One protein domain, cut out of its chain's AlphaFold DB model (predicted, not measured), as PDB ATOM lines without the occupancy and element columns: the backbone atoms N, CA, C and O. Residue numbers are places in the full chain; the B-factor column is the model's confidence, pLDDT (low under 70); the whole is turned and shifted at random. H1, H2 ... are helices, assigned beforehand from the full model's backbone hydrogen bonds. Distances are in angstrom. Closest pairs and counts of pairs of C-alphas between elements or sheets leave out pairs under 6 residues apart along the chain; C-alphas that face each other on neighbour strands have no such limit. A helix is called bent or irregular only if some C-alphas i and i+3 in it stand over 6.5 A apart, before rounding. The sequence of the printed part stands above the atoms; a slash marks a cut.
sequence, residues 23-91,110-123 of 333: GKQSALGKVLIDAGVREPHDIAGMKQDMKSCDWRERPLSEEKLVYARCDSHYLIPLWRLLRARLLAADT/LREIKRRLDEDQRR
ATOM      1  N   GLY A  23     207.035 202.935 177.561       52.12
ATOM      2  CA  GLY A  23     206.203 203.553 176.537       52.12
ATOM      3  C   GLY A  23     204.802 203.801 177.078       52.12
ATOM      4  O   GLY A  23     204.208 202.927 177.702       52.12
ATOM      5  N   LYS A  24     204.264 205.002 176.842       60.34
ATOM      6  CA  LYS A  24     202.885 205.394 177.169       60.34
ATOM      7  C   LYS A  24     201.923 204.314 176.667       60.34
ATOM      8  O   LYS A  24     201.609 204.274 175.476       60.34
ATOM      9  N   GLN A  25     201.476 203.422 177.546       62.38
ATOM     10  CA  GLN A  25     200.508 202.412 177.151       62.38
ATOM     11  C   GLN A  25     199.261 203.139 176.662       62.38
ATOM     12  O   GLN A  25     198.719 204.005 177.350       62.38
ATOM     13  N   SER A  26     198.824 202.818 175.444       69.69
ATOM     14  CA  SER A  26     197.558 203.348 174.942       69.69
ATOM     15  C   SER A  26     196.449 203.044 175.958       69.69
ATOM     16  O   SER A  26     196.457 201.971 176.564       69.69
ATOM     17  N   ALA A  27     195.487 203.955 176.138       75.75
ATOM     18  CA  ALA A  27     194.362 203.742 177.057       75.75
ATOM     19  C   ALA A  27     193.657 202.390 176.812       75.75
ATOM     20  O   ALA A  27     193.217 201.727 177.747       75.75
ATOM     21  N   LEU A  28     193.639 201.939 175.553       71.12
ATOM     22  CA  LEU A  28     193.153 200.623 175.151       71.12
ATOM     23  C   LEU A  28     193.975 199.466 175.741       71.12
ATOM     24  O   LEU A  28     193.407 198.494 176.228       71.12
ATOM     25  N   GLY A  29     195.305 199.574 175.702       75.56
ATOM     26  CA  GLY A  29     196.213 198.591 176.288       75.56
ATOM     27  C   GLY A  29     195.956 198.419 177.781       75.56
ATOM     28  O   GLY A  29     195.829 197.290 178.245       75.56
ATOM     29  N   LYS A  30     195.740 199.529 178.499       81.62
ATOM     30  CA  LYS A  30     195.366 199.499 179.918       81.62
ATOM     31  C   LYS A  30     194.057 198.736 180.147       81.62
ATOM     32  O   LYS A  30     194.022 197.833 180.969       81.62
ATOM     33  N   VAL A  31     193.012 199.020 179.361       81.25
ATOM     34  CA  VAL A  31     191.716 198.317 179.470       81.25
ATOM     35  C   VAL A  31     191.845 196.813 179.205       81.25
ATOM     36  O   VAL A  31     191.195 196.019 179.881       81.25
ATOM     37  N   LEU A  32     192.675 196.407 178.241       79.88
ATOM     38  CA  LEU A  32     192.910 194.992 177.941       79.88
ATOM     39  C   LEU A  32     193.692 194.291 179.064       79.88
ATOM     40  O   LEU A  32     193.354 193.163 179.423       79.88
ATOM     41  N   ILE A  33     194.682 194.963 179.656       83.12
ATOM     42  CA  ILE A  33     195.437 194.449 180.810       83.12
ATOM     43  C   ILE A  33     194.526 194.307 182.030       83.12
ATOM     44  O   ILE A  33     194.513 193.248 182.659       83.12
ATOM     45  N   ASP A  34     193.712 195.325 182.324       79.81
ATOM     46  CA  ASP A  34     192.740 195.303 183.424       79.81
ATOM     47  C   ASP A  34     191.734 194.149 183.264       79.81
ATOM     48  O   ASP A  34     191.264 193.562 184.241       79.81
ATOM     49  N   ALA A  35     191.435 193.784 182.018       74.94
ATOM     50  CA  ALA A  35     190.587 192.656 181.668       74.94
ATOM     51  C   ALA A  35     191.287 191.286 181.694       74.94
ATOM     52  O   ALA A  35     190.654 190.277 181.391       74.94
ATOM     53  N   GLY A  36     192.568 191.225 182.061       80.25
ATOM     54  CA  GLY A  36     193.321 189.978 182.184       80.25
ATOM     55  C   GLY A  36     193.968 189.482 180.890       80.25
ATOM     56  O   GLY A  36     194.471 188.356 180.865       80.25
ATOM     57  N   VAL A  37     194.015 190.292 179.826       77.69
ATOM     58  CA  VAL A  37     194.808 189.971 178.631       77.69
ATOM     59  C   VAL A  37     196.283 190.115 179.005       77.69
ATOM     60  O   VAL A  37     196.804 191.221 179.112       77.69
ATOM     61  N   ARG A  38     196.941 188.980 179.270       63.34
ATOM     62  CA  ARG A  38     198.281 188.928 179.883       63.34
ATOM     63  C   ARG A  38     199.406 189.504 179.027       63.34
ATOM     64  O   ARG A  38     200.418 189.898 179.590       63.34
ATOM     65  N   GLU A  39     199.233 189.572 177.712       68.06
ATOM     66  CA  GLU A  39     200.250 190.087 176.794       68.06
ATOM     67  C   GLU A  39     199.581 190.826 175.628       68.06
ATOM     68  O   GLU A  39     199.412 190.269 174.536       68.06
ATOM     69  N   PRO A  40     199.152 192.087 175.812       63.81
ATOM     70  CA  PRO A  40     199.095 192.962 174.659       63.81
ATOM     71  C   PRO A  40     200.540 193.055 174.166       63.81
ATOM     72  O   PRO A  40     201.412 193.522 174.897       63.81
ATOM     73  N   HIS A  41     200.818 192.563 172.958       65.88
ATOM     74  CA  HIS A  41     202.102 192.835 172.313       65.88
ATOM     75  C   HIS A  41     202.398 194.345 172.396       65.88
ATOM     76  O   HIS A  41     201.468 195.140 172.583       65.88
ATOM     77  N   ASP A  42     203.660 194.766 172.267       68.88
ATOM     78  CA  ASP A  42     204.019 196.191 172.215       68.88
ATOM     79  C   ASP A  42     203.495 196.836 170.911       68.88
ATOM     80  O   ASP A  42     204.205 197.151 169.956       68.88
ATOM     81  N   ILE A  43     202.174 196.982 170.865       65.44
ATOM     82  CA  ILE A  43     201.374 197.522 169.775       65.44
ATOM     83  C   ILE A  43     201.661 199.020 169.649       65.44
ATOM     84  O   ILE A  43     201.442 199.596 168.584       65.44
ATOM     85  N   ALA A  44     202.124 199.666 170.726       67.00
ATOM     86  CA  ALA A  44     202.474 201.076 170.719       67.00
ATOM     87  C   ALA A  44     203.722 201.315 169.858       67.00
ATOM     88  O   ALA A  44     203.680 202.196 169.000       67.00
ATOM     89  N   GLY A  45     204.765 200.490 170.013       68.44
ATOM     90  CA  GLY A  45     205.979 200.561 169.194       68.44
ATOM     91  C   GLY A  45     205.766 200.140 167.735       68.44
ATOM     92  O   GLY A  45     206.196 200.836 166.822       68.44
ATOM     93  N   MET A  46     205.024 199.053 167.487       64.06
ATOM     94  CA  MET A  46     204.821 198.522 166.124       64.06
ATOM     95  C   MET A  46     203.943 199.400 165.213       64.06
ATOM     96  O   MET A  46     203.899 199.188 164.000       64.06
ATOM     97  N   LYS A  47     203.188 200.363 165.758       73.88
ATOM     98  CA  LYS A  47     202.072 200.986 165.031       73.88
ATOM     99  C   LYS A  47     202.446 202.016 163.984       73.88
ATOM    100  O   LYS A  47     201.633 202.219 163.087       73.88
ATOM    101  N   GLN A  48     203.570 202.712 164.104       82.31
ATOM    102  CA  GLN A  48     203.819 203.839 163.206       82.31
ATOM    103  C   GLN A  48     204.361 203.368 161.855       82.31
ATOM    104  O   GLN A  48     203.780 203.705 160.826       82.31
ATOM    105  N   ASP A  49     205.356 202.483 161.864       85.38
ATOM    106  CA  ASP A  49     206.002 201.997 160.641       85.38
ATOM    107  C   ASP A  49     205.100 201.044 159.840       85.38
ATOM    108  O   ASP A  49     205.090 201.063 158.608       85.38
ATOM    109  N   MET A  50     204.270 200.250 160.528       92.12
ATOM    110  CA  MET A  50     203.378 199.277 159.883       92.12
ATOM    111  C   MET A  50     202.135 199.907 159.241       92.12
ATOM    112  O   MET A  50     201.555 199.317 158.331       92.12
ATOM    113  N   LYS A  51     201.738 201.121 159.647       90.50
ATOM    114  CA  LYS A  51     200.608 201.836 159.023       90.50
ATOM    115  C   LYS A  51     200.919 202.321 157.611       90.50
ATOM    116  O   LYS A  51     200.017 202.374 156.781       90.50
ATOM    117  N   SER A  52     202.171 202.689 157.348       93.25
ATOM    118  CA  SER A  52     202.628 203.214 156.055       93.25
ATOM    119  C   SER A  52     203.403 202.197 155.216       93.25
ATOM    120  O   SER A  52     203.934 202.560 154.168       93.25
ATOM    121  N   CYS A  53     203.515 200.944 155.662       94.69
ATOM    122  CA  CYS A  53     204.278 199.936 154.935       94.69
ATOM    123  C   CYS A  53     203.555 199.477 153.654       94.69
ATOM    124  O   CYS A  53     202.335 199.595 153.515       94.69
ATOM    125  N   ASP A  54     204.312 198.928 152.700       97.38
ATOM    126  CA  ASP A  54     203.725 198.344 151.492       97.38
ATOM    127  C   ASP A  54     203.136 196.949 151.778       97.38
ATOM    128  O   ASP A  54     203.858 195.961 151.941       97.38
ATOM    129  N   TRP A  55     201.805 196.856 151.812       97.31
ATOM    130  CA  TRP A  55     201.056 195.609 152.016       97.31
ATOM    131  C   TRP A  55     200.960 194.719 150.763       97.31
ATOM    132  O   TRP A  55     200.436 193.598 150.826       97.31
ATOM    133  N   ARG A  56     201.448 195.192 149.608       96.62
ATOM    134  CA  ARG A  56     201.434 194.438 148.343       96.62
ATOM    135  C   ARG A  56     202.607 193.469 148.207       96.62
ATOM    136  O   ARG A  56     202.515 192.543 147.406       96.62
ATOM    137  N   GLU A  57     203.665 193.642 148.997       97.12
ATOM    138  CA  GLU A  57     204.853 192.780 149.002       97.12
ATOM    139  C   GLU A  57     204.509 191.300 149.256       97.12
ATOM    140  O   GLU A  57     203.628 190.982 150.064       97.12
ATOM    141  N   ARG A  58     205.195 190.376 148.567       97.56
ATOM    142  CA  ARG A  58     205.049 188.923 148.754       97.56
ATOM    143  C   ARG A  58     206.423 188.228 148.733       97.56
ATOM    144  O   ARG A  58     207.165 188.452 147.779       97.56
ATOM    145  N   PRO A  59     206.729 187.337 149.701       96.94
ATOM    146  CA  PRO A  59     205.916 186.988 150.876       96.94
ATOM    147  C   PRO A  59     205.812 188.151 151.878       96.94
ATOM    148  O   PRO A  59     206.641 189.054 151.871       96.94
ATOM    149  N   LEU A  60     204.773 188.149 152.720       97.38
ATOM    150  CA  LEU A  60     204.673 189.123 153.811       97.38
ATOM    151  C   LEU A  60     205.724 188.799 154.876       97.38
ATOM    152  O   LEU A  60     205.916 187.629 155.212       97.38
ATOM    153  N   SER A  61     206.381 189.828 155.412       96.31
ATOM    154  CA  SER A  61     207.268 189.661 156.560       96.31
ATOM    155  C   SER A  61     206.479 189.233 157.801       96.31
ATOM    156  O   SER A  61     205.304 189.576 157.956       96.31
ATOM    157  N   GLU A  62     207.132 188.504 158.708       95.06
ATOM    158  CA  GLU A  62     206.515 188.037 159.957       95.06
ATOM    159  C   GLU A  62     205.956 189.204 160.786       95.06
ATOM    160  O   GLU A  62     204.852 189.130 161.312       95.06
ATOM    161  N   GLU A  63     206.659 190.337 160.815       92.44
ATOM    162  CA  GLU A  63     206.218 191.549 161.517       92.44
ATOM    163  C   GLU A  63     204.880 192.089 160.985       92.44
ATOM    164  O   GLU A  63     203.995 192.435 161.771       92.44
ATOM    165  N   LYS A  64     204.683 192.093 159.654       94.94
ATOM    166  CA  LYS A  64     203.414 192.490 159.017       94.94
ATOM    167  C   LYS A  64     202.289 191.510 159.358       94.94
ATOM    168  O   LYS A  64     201.152 191.934 159.561       94.94
ATOM    169  N   LEU A  65     202.592 190.213 159.440       95.25
ATOM    170  CA  LEU A  65     201.619 189.186 159.827       95.25
ATOM    171  C   LEU A  65     201.195 189.329 161.292       95.25
ATOM    172  O   LEU A  65     199.999 189.307 161.585       95.25
ATOM    173  N   VAL A  66     202.151 189.529 162.203       91.56
ATOM    174  CA  VAL A  66     201.875 189.776 163.625       91.56
ATOM    175  C   VAL A  66     201.046 191.049 163.792       91.56
ATOM    176  O   VAL A  66     200.047 191.027 164.512       91.56
ATOM    177  N   TYR A  67     201.389 192.127 163.079       92.44
ATOM    178  CA  TYR A  67     200.620 193.372 163.093       92.44
ATOM    179  C   TYR A  67     199.169 193.161 162.637       92.44
ATOM    180  O   TYR A  67     198.236 193.477 163.375       92.44
ATOM    181  N   ALA A  68     198.971 192.550 161.464       94.38
ATOM    182  CA  ALA A  68     197.641 192.284 160.916       94.38
ATOM    183  C   ALA A  68     196.795 191.383 161.834       94.38
ATOM    184  O   ALA A  68     195.586 191.576 161.976       94.38
ATOM    185  N   ARG A  69     197.429 190.413 162.504       94.06
ATOM    186  CA  ARG A  69     196.764 189.580 163.509       94.06
ATOM    187  C   ARG A  69     196.314 190.412 164.708       94.06
ATOM    188  O   ARG A  69     195.179 190.253 165.149       94.06
ATOM    189  N   CYS A  70     197.166 191.294 165.226       88.50
ATOM    190  CA  CYS A  70     196.849 192.120 166.392       88.50
ATOM    191  C   CYS A  70     195.637 193.039 166.164       88.50
ATOM    192  O   CYS A  70     194.855 193.231 167.093       88.50
ATOM    193  N   ASP A  71     195.428 193.546 164.945       89.56
ATOM    194  CA  ASP A  71     194.303 194.444 164.633       89.56
ATOM    195  C   ASP A  71     192.924 193.791 164.814       89.56
ATOM    196  O   ASP A  71     191.958 194.471 165.151       89.56
ATOM    197  N   SER A  72     192.826 192.474 164.632       92.25
ATOM    198  CA  SER A  72     191.568 191.726 164.764       92.25
ATOM    199  C   SER A  72     191.493 190.898 166.045       92.25
ATOM    200  O   SER A  72     190.418 190.764 166.633       92.25
ATOM    201  N   HIS A  73     192.627 190.374 166.516       88.38
ATOM    202  CA  HIS A  73     192.680 189.418 167.621       88.38
ATOM    203  C   HIS A  73     192.074 189.965 168.920       88.38
ATOM    204  O   HIS A  73     191.383 189.240 169.633       88.38
ATOM    205  N   TYR A  74     192.281 191.253 169.205       84.81
ATOM    206  CA  TYR A  74     191.820 191.875 170.448       84.81
ATOM    207  C   TYR A  74     190.417 192.496 170.359       84.81
ATOM    208  O   TYR A  74     189.876 192.901 171.388       84.81
ATOM    209  N   LEU A  75     189.790 192.549 169.174       87.69
ATOM    210  CA  LEU A  75     188.487 193.206 169.001       87.69
ATOM    211  C   LEU A  75     187.350 192.470 169.717       87.69
ATOM    212  O   LEU A  75     186.489 193.119 170.307       87.69
ATOM    213  N   ILE A  76     187.348 191.134 169.710       88.56
ATOM    214  CA  ILE A  76     186.284 190.346 170.356       88.56
ATOM    215  C   ILE A  76     186.334 190.493 171.888       88.56
ATOM    216  O   ILE A  76     185.305 190.852 172.472       88.56
ATOM    217  N   PRO A  77     187.486 190.285 172.568       84.44
ATOM    218  CA  PRO A  77     187.589 190.544 174.005       84.44
ATOM    219  C   PRO A  77     187.226 191.987 174.369       84.44
ATOM    220  O   PRO A  77     186.468 192.217 175.310       84.44
ATOM    221  N   LEU A  78     187.705 192.960 173.584       86.12
ATOM    222  CA  LEU A  78     187.409 194.374 173.792       86.12
ATOM    223  C   LEU A  78     185.908 194.670 173.696       86.12
ATOM    224  O   LEU A  78     185.357 195.351 174.559       86.12
ATOM    225  N   TRP A  79     185.234 194.139 172.676       91.25
ATOM    226  CA  TRP A  79     183.794 194.303 172.508       91.25
ATOM    227  C   TRP A  79     183.014 193.719 173.690       91.25
ATOM    228  O   TRP A  79     182.111 194.379 174.208       91.25
ATOM    229  N   ARG A  80     183.391 192.523 174.173       88.19
ATOM    230  CA  ARG A  80     182.766 191.899 175.355       88.19
ATOM    231  C   ARG A  80     182.877 192.812 176.585       88.19
ATOM    232  O   ARG A  80     181.889 193.000 177.292       88.19
ATOM    233  N   LEU A  81     184.041 193.426 176.800       85.38
ATOM    234  CA  LEU A  81     184.283 194.349 177.916       85.38
ATOM    235  C   LEU A  81     183.486 195.646 177.794       85.38
ATOM    236  O   LEU A  81     182.837 196.059 178.753       85.38
ATOM    237  N   LEU A  82     183.514 196.281 176.620       86.25
ATOM    238  CA  LEU A  82     182.783 197.524 176.372       86.25
ATOM    239  C   LEU A  82     181.278 197.314 176.527       86.25
ATOM    240  O   LEU A  82     180.616 198.096 177.202       86.25
ATOM    241  N   ARG A  83     180.747 196.217 175.979       89.00
ATOM    242  CA  ARG A  83     179.338 195.850 176.138       89.00
ATOM    243  C   ARG A  83     178.974 195.635 177.604       89.00
ATOM    244  O   ARG A  83     177.937 196.118 178.044       89.00
ATOM    245  N   ALA A  84     179.810 194.932 178.362       86.38
ATOM    246  CA  ALA A  84     179.556 194.697 179.777       86.38
ATOM    247  C   ALA A  84     179.577 196.001 180.596       86.38
ATOM    248  O   ALA A  84     178.723 196.187 181.459       86.38
ATOM    249  N   ARG A  85     180.494 196.929 180.281       84.25
ATOM    250  CA  ARG A  85     180.533 198.268 180.889       84.25
ATOM    251  C   ARG A  85     179.302 199.100 180.541       84.25
ATOM    252  O   ARG A  85     178.739 199.705 181.439       84.25
ATOM    253  N   LEU A  86     178.856 199.091 179.285       86.81
ATOM    254  CA  LEU A  86     177.642 199.803 178.864       86.81
ATOM    255  C   LEU A  86     176.393 199.266 179.577       86.81
ATOM    256  O   LEU A  86     175.623 200.040 180.130       86.81
ATOM    257  N   LEU A  87     176.243 197.941 179.658       85.31
ATOM    258  CA  LEU A  87     175.125 197.316 180.372       85.31
ATOM    259  C   LEU A  87     175.150 197.587 181.886       85.31
ATOM    260  O   LEU A  87     174.098 197.624 182.519       85.31
ATOM    261  N   ALA A  88     176.333 197.770 182.478       82.00
ATOM    262  CA  ALA A  88     176.460 198.207 183.864       82.00
ATOM    263  C   ALA A  88     176.131 199.705 184.014       82.00
ATOM    264  O   ALA A  88     175.433 200.084 184.955       82.00
ATOM    265  N   ALA A  89     176.574 200.539 183.070       81.31
ATOM    266  CA  ALA A  89     176.351 201.982 183.055       81.31
ATOM    267  C   ALA A  89     174.870 202.362 182.881       81.31
ATOM    268  O   ALA A  89     174.422 203.306 183.517       81.31
ATOM    269  N   ASP A  90     174.070 201.604 182.127       67.69
ATOM    270  CA  ASP A  90     172.627 201.876 181.982       67.69
ATOM    271  C   ASP A  90     171.856 201.778 183.314       67.69
ATOM    272  O   ASP A  90     170.772 202.340 183.468       67.69
ATOM    273  N   THR A  91     172.436 201.140 184.338       60.28
ATOM    274  CA  THR A  91     171.878 201.168 185.701       60.28
ATOM    275  C   THR A  91     172.142 202.486 186.453       60.28
ATOM    276  O   THR A  91     171.560 202.715 187.520       60.28
ATOM    277  N   LEU A 110     180.874 194.114 188.691       80.25
ATOM    278  CA  LEU A 110     182.146 193.881 188.005       80.25
ATOM    279  C   LEU A 110     182.734 192.504 188.340       80.25
ATOM    280  O   LEU A 110     183.215 191.812 187.440       80.25
ATOM    281  N   ARG A 111     182.638 192.054 189.602       85.12
ATOM    282  CA  ARG A 111     183.050 190.695 189.993       85.12
ATOM    283  C   ARG A 111     182.227 189.610 189.297       85.12
ATOM    284  O   ARG A 111     182.812 188.623 188.855       85.12
ATOM    285  N   GLU A 112     180.910 189.773 189.163       89.31
ATOM    286  CA  GLU A 112     180.061 188.776 188.487       89.31
ATOM    287  C   GLU A 112     180.312 188.732 186.973       89.31
ATOM    288  O   GLU A 112     180.381 187.648 186.390       89.31
ATOM    289  N   ILE A 113     180.513 189.886 186.329       82.81
ATOM    290  CA  ILE A 113     180.898 189.950 184.911       82.81
ATOM    291  C   ILE A 113     182.238 189.241 184.697       82.81
ATOM    292  O   ILE A 113     182.349 188.401 183.802       82.81
ATOM    293  N   LYS A 114     183.233 189.524 185.546       85.75
ATOM    294  CA  LYS A 114     184.540 188.862 185.502       85.75
ATOM    295  C   LYS A 114     184.409 187.346 185.672       85.75
ATOM    296  O   LYS A 114     184.965 186.596 184.877       85.75
ATOM    297  N   ARG A 115     183.589 186.888 186.629       93.44
ATOM    298  CA  ARG A 115     183.317 185.459 186.855       93.44
ATOM    299  C   ARG A 115     182.742 184.771 185.612       93.44
ATOM    300  O   ARG A 115     183.148 183.655 185.303       93.44
ATOM    301  N   ARG A 116     181.805 185.415 184.903       84.81
ATOM    302  CA  ARG A 116     181.222 184.875 183.661       84.81
ATOM    303  C   ARG A 116     182.238 184.806 182.527       84.81
ATOM    304  O   ARG A 116     182.271 183.806 181.820       84.81
ATOM    305  N   LEU A 117     183.086 185.826 182.394       83.94
ATOM    306  CA  LEU A 117     184.149 185.845 181.389       83.94
ATOM    307  C   LEU A 117     185.141 184.687 181.605       83.94
ATOM    308  O   LEU A 117     185.463 183.971 180.660       83.94
ATOM    309  N   ASP A 118     185.545 184.449 182.859       85.31
ATOM    310  CA  ASP A 118     186.423 183.334 183.242       85.31
ATOM    311  C   ASP A 118     185.764 181.957 183.019       85.31
ATOM    312  O   ASP A 118     186.448 180.946 182.827       85.31
ATOM    313  N   GLU A 119     184.432 181.875 183.104       91.44
ATOM    314  CA  GLU A 119     183.675 180.647 182.838       91.44
ATOM    315  C   GLU A 119     183.572 180.365 181.334       91.44
ATOM    316  O   GLU A 119     183.806 179.232 180.912       91.44
ATOM    317  N   ASP A 120     183.303 181.387 180.520       81.88
ATOM    318  CA  ASP A 120     183.278 181.272 179.059       81.88
ATOM    319  C   ASP A 120     184.663 180.918 178.506       81.88
ATOM    320  O   ASP A 120     184.781 180.011 177.682       81.88
ATOM    321  N   GLN A 121     185.728 181.538 179.025       82.88
ATOM    322  CA  GLN A 121     187.099 181.189 178.649       82.88
ATOM    323  C   GLN A 121     187.419 179.723 178.980       82.88
ATOM    324  O   GLN A 121     187.953 178.993 178.145       82.88
ATOM    325  N   ARG A 122     187.005 179.236 180.160       88.00
ATOM    326  CA  ARG A 122     187.139 177.815 180.513       88.00
ATOM    327  C   ARG A 122     186.333 176.896 179.599       88.00
ATOM    328  O   ARG A 122     186.803 175.803 179.286       88.00
ATOM    329  N   ARG A 123     185.136 177.303 179.165       85.44
ATOM    330  CA  ARG A 123     184.328 176.534 178.203       85.44
ATOM    331  C   ARG A 123     184.967 176.484 176.821       85.44
ATOM    332  O   ARG A 123     184.862 175.451 176.174       85.44
TER     333      ARG A 123
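Overview. This is residues 23 to 91 and 110 to 123 of the 333 residues of an uncharacterized protein of Ectocarpus siliculosus (UniProt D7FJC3). What shape do these atoms make? H3 and H4 follow each other end to end as one long beam along the longest axis; H2 packs across the H3 end, H1 stands crosswise near the beginning of H4, and H5 runs back past H4 with its last turns sticking out sideways. The contacts between helices are few, and residues 56 to 62, of which 62 belongs to H3, stand free at the H3 end. What is the make-up and size? The printed part has 83 residues with five named helices, H1 to H5 in order, and no named strand; the class is all helix. The whole is loose and elongated, with a radius of gyration of the C-alphas of 15.8 A and spans of 48 by 30 by 21 A.

Along the chain. Where is the longest helix by residues? H4 is residues 75 to 89, 20.5 A from first to last C-alpha, beginning at C-alpha 75 (188.487, 193.206, 169.001). Where are the other helices? H3 is residues 62 to 73, 15.9 A long, and H5 is residues 110 to 123, 20.0 A long, ending at C-alpha 123 (184.328, 176.534, 178.203). H1 is residues 27 to 34, beginning at C-alpha 27 (194.362, 203.742, 177.057), and H2 is residues 43 to 51. Is any helix irregular? H2 is, with C-alphas 45 and 48 standing 7.2 A apart.

Arrangement. What is near H4? H1 is close to it but not clearly touching, about perpendicular at 85 degrees; their closest C-alphas, of Leu 32 and Leu 78, are 6.9 A apart. H5 is also close but not clearly touching, at a shallow tilt of 31 degrees, opposite ways; the closest C-alphas, of Ala 84 and Ile 113, are 7.1 A apart. H3 and H4 meet only through their tight link. What touches H3? H2 does, with the closest C-alphas, of Met 50 and Lys 64, 6.8 A apart, at a steep tilt of 68 degrees, only just short of about perpendicular, opposite ways. Which helices stay apart? Among them are H1 and H3, H2 and H4, and, only just, H1 and H2, closest at 8.4 A. How do the backbones run? In H1, H4 and H5 every O i to N i+4 pair is within hydrogen-bond range; in H3 it is 7 of 8, and in H2 1 of 5, with 1 of 6 O i to N i+3 pairs.

Size, cuts and confidence. How far does it reach? The two C-alphas farthest apart are those of Arg 58 and Thr 91, at 51.1 A. Is the printed part continuous? Residues 92 to 109 are not printed, and C-alphas 91 and 110 are 12.8 A apart across this cut. Of the links printed whole, none is long. Where is confidence low? The mean pLDDT of the printed part is 83.2; residues 23 to 26, 38 to 46 and 90 to 91 are under 70.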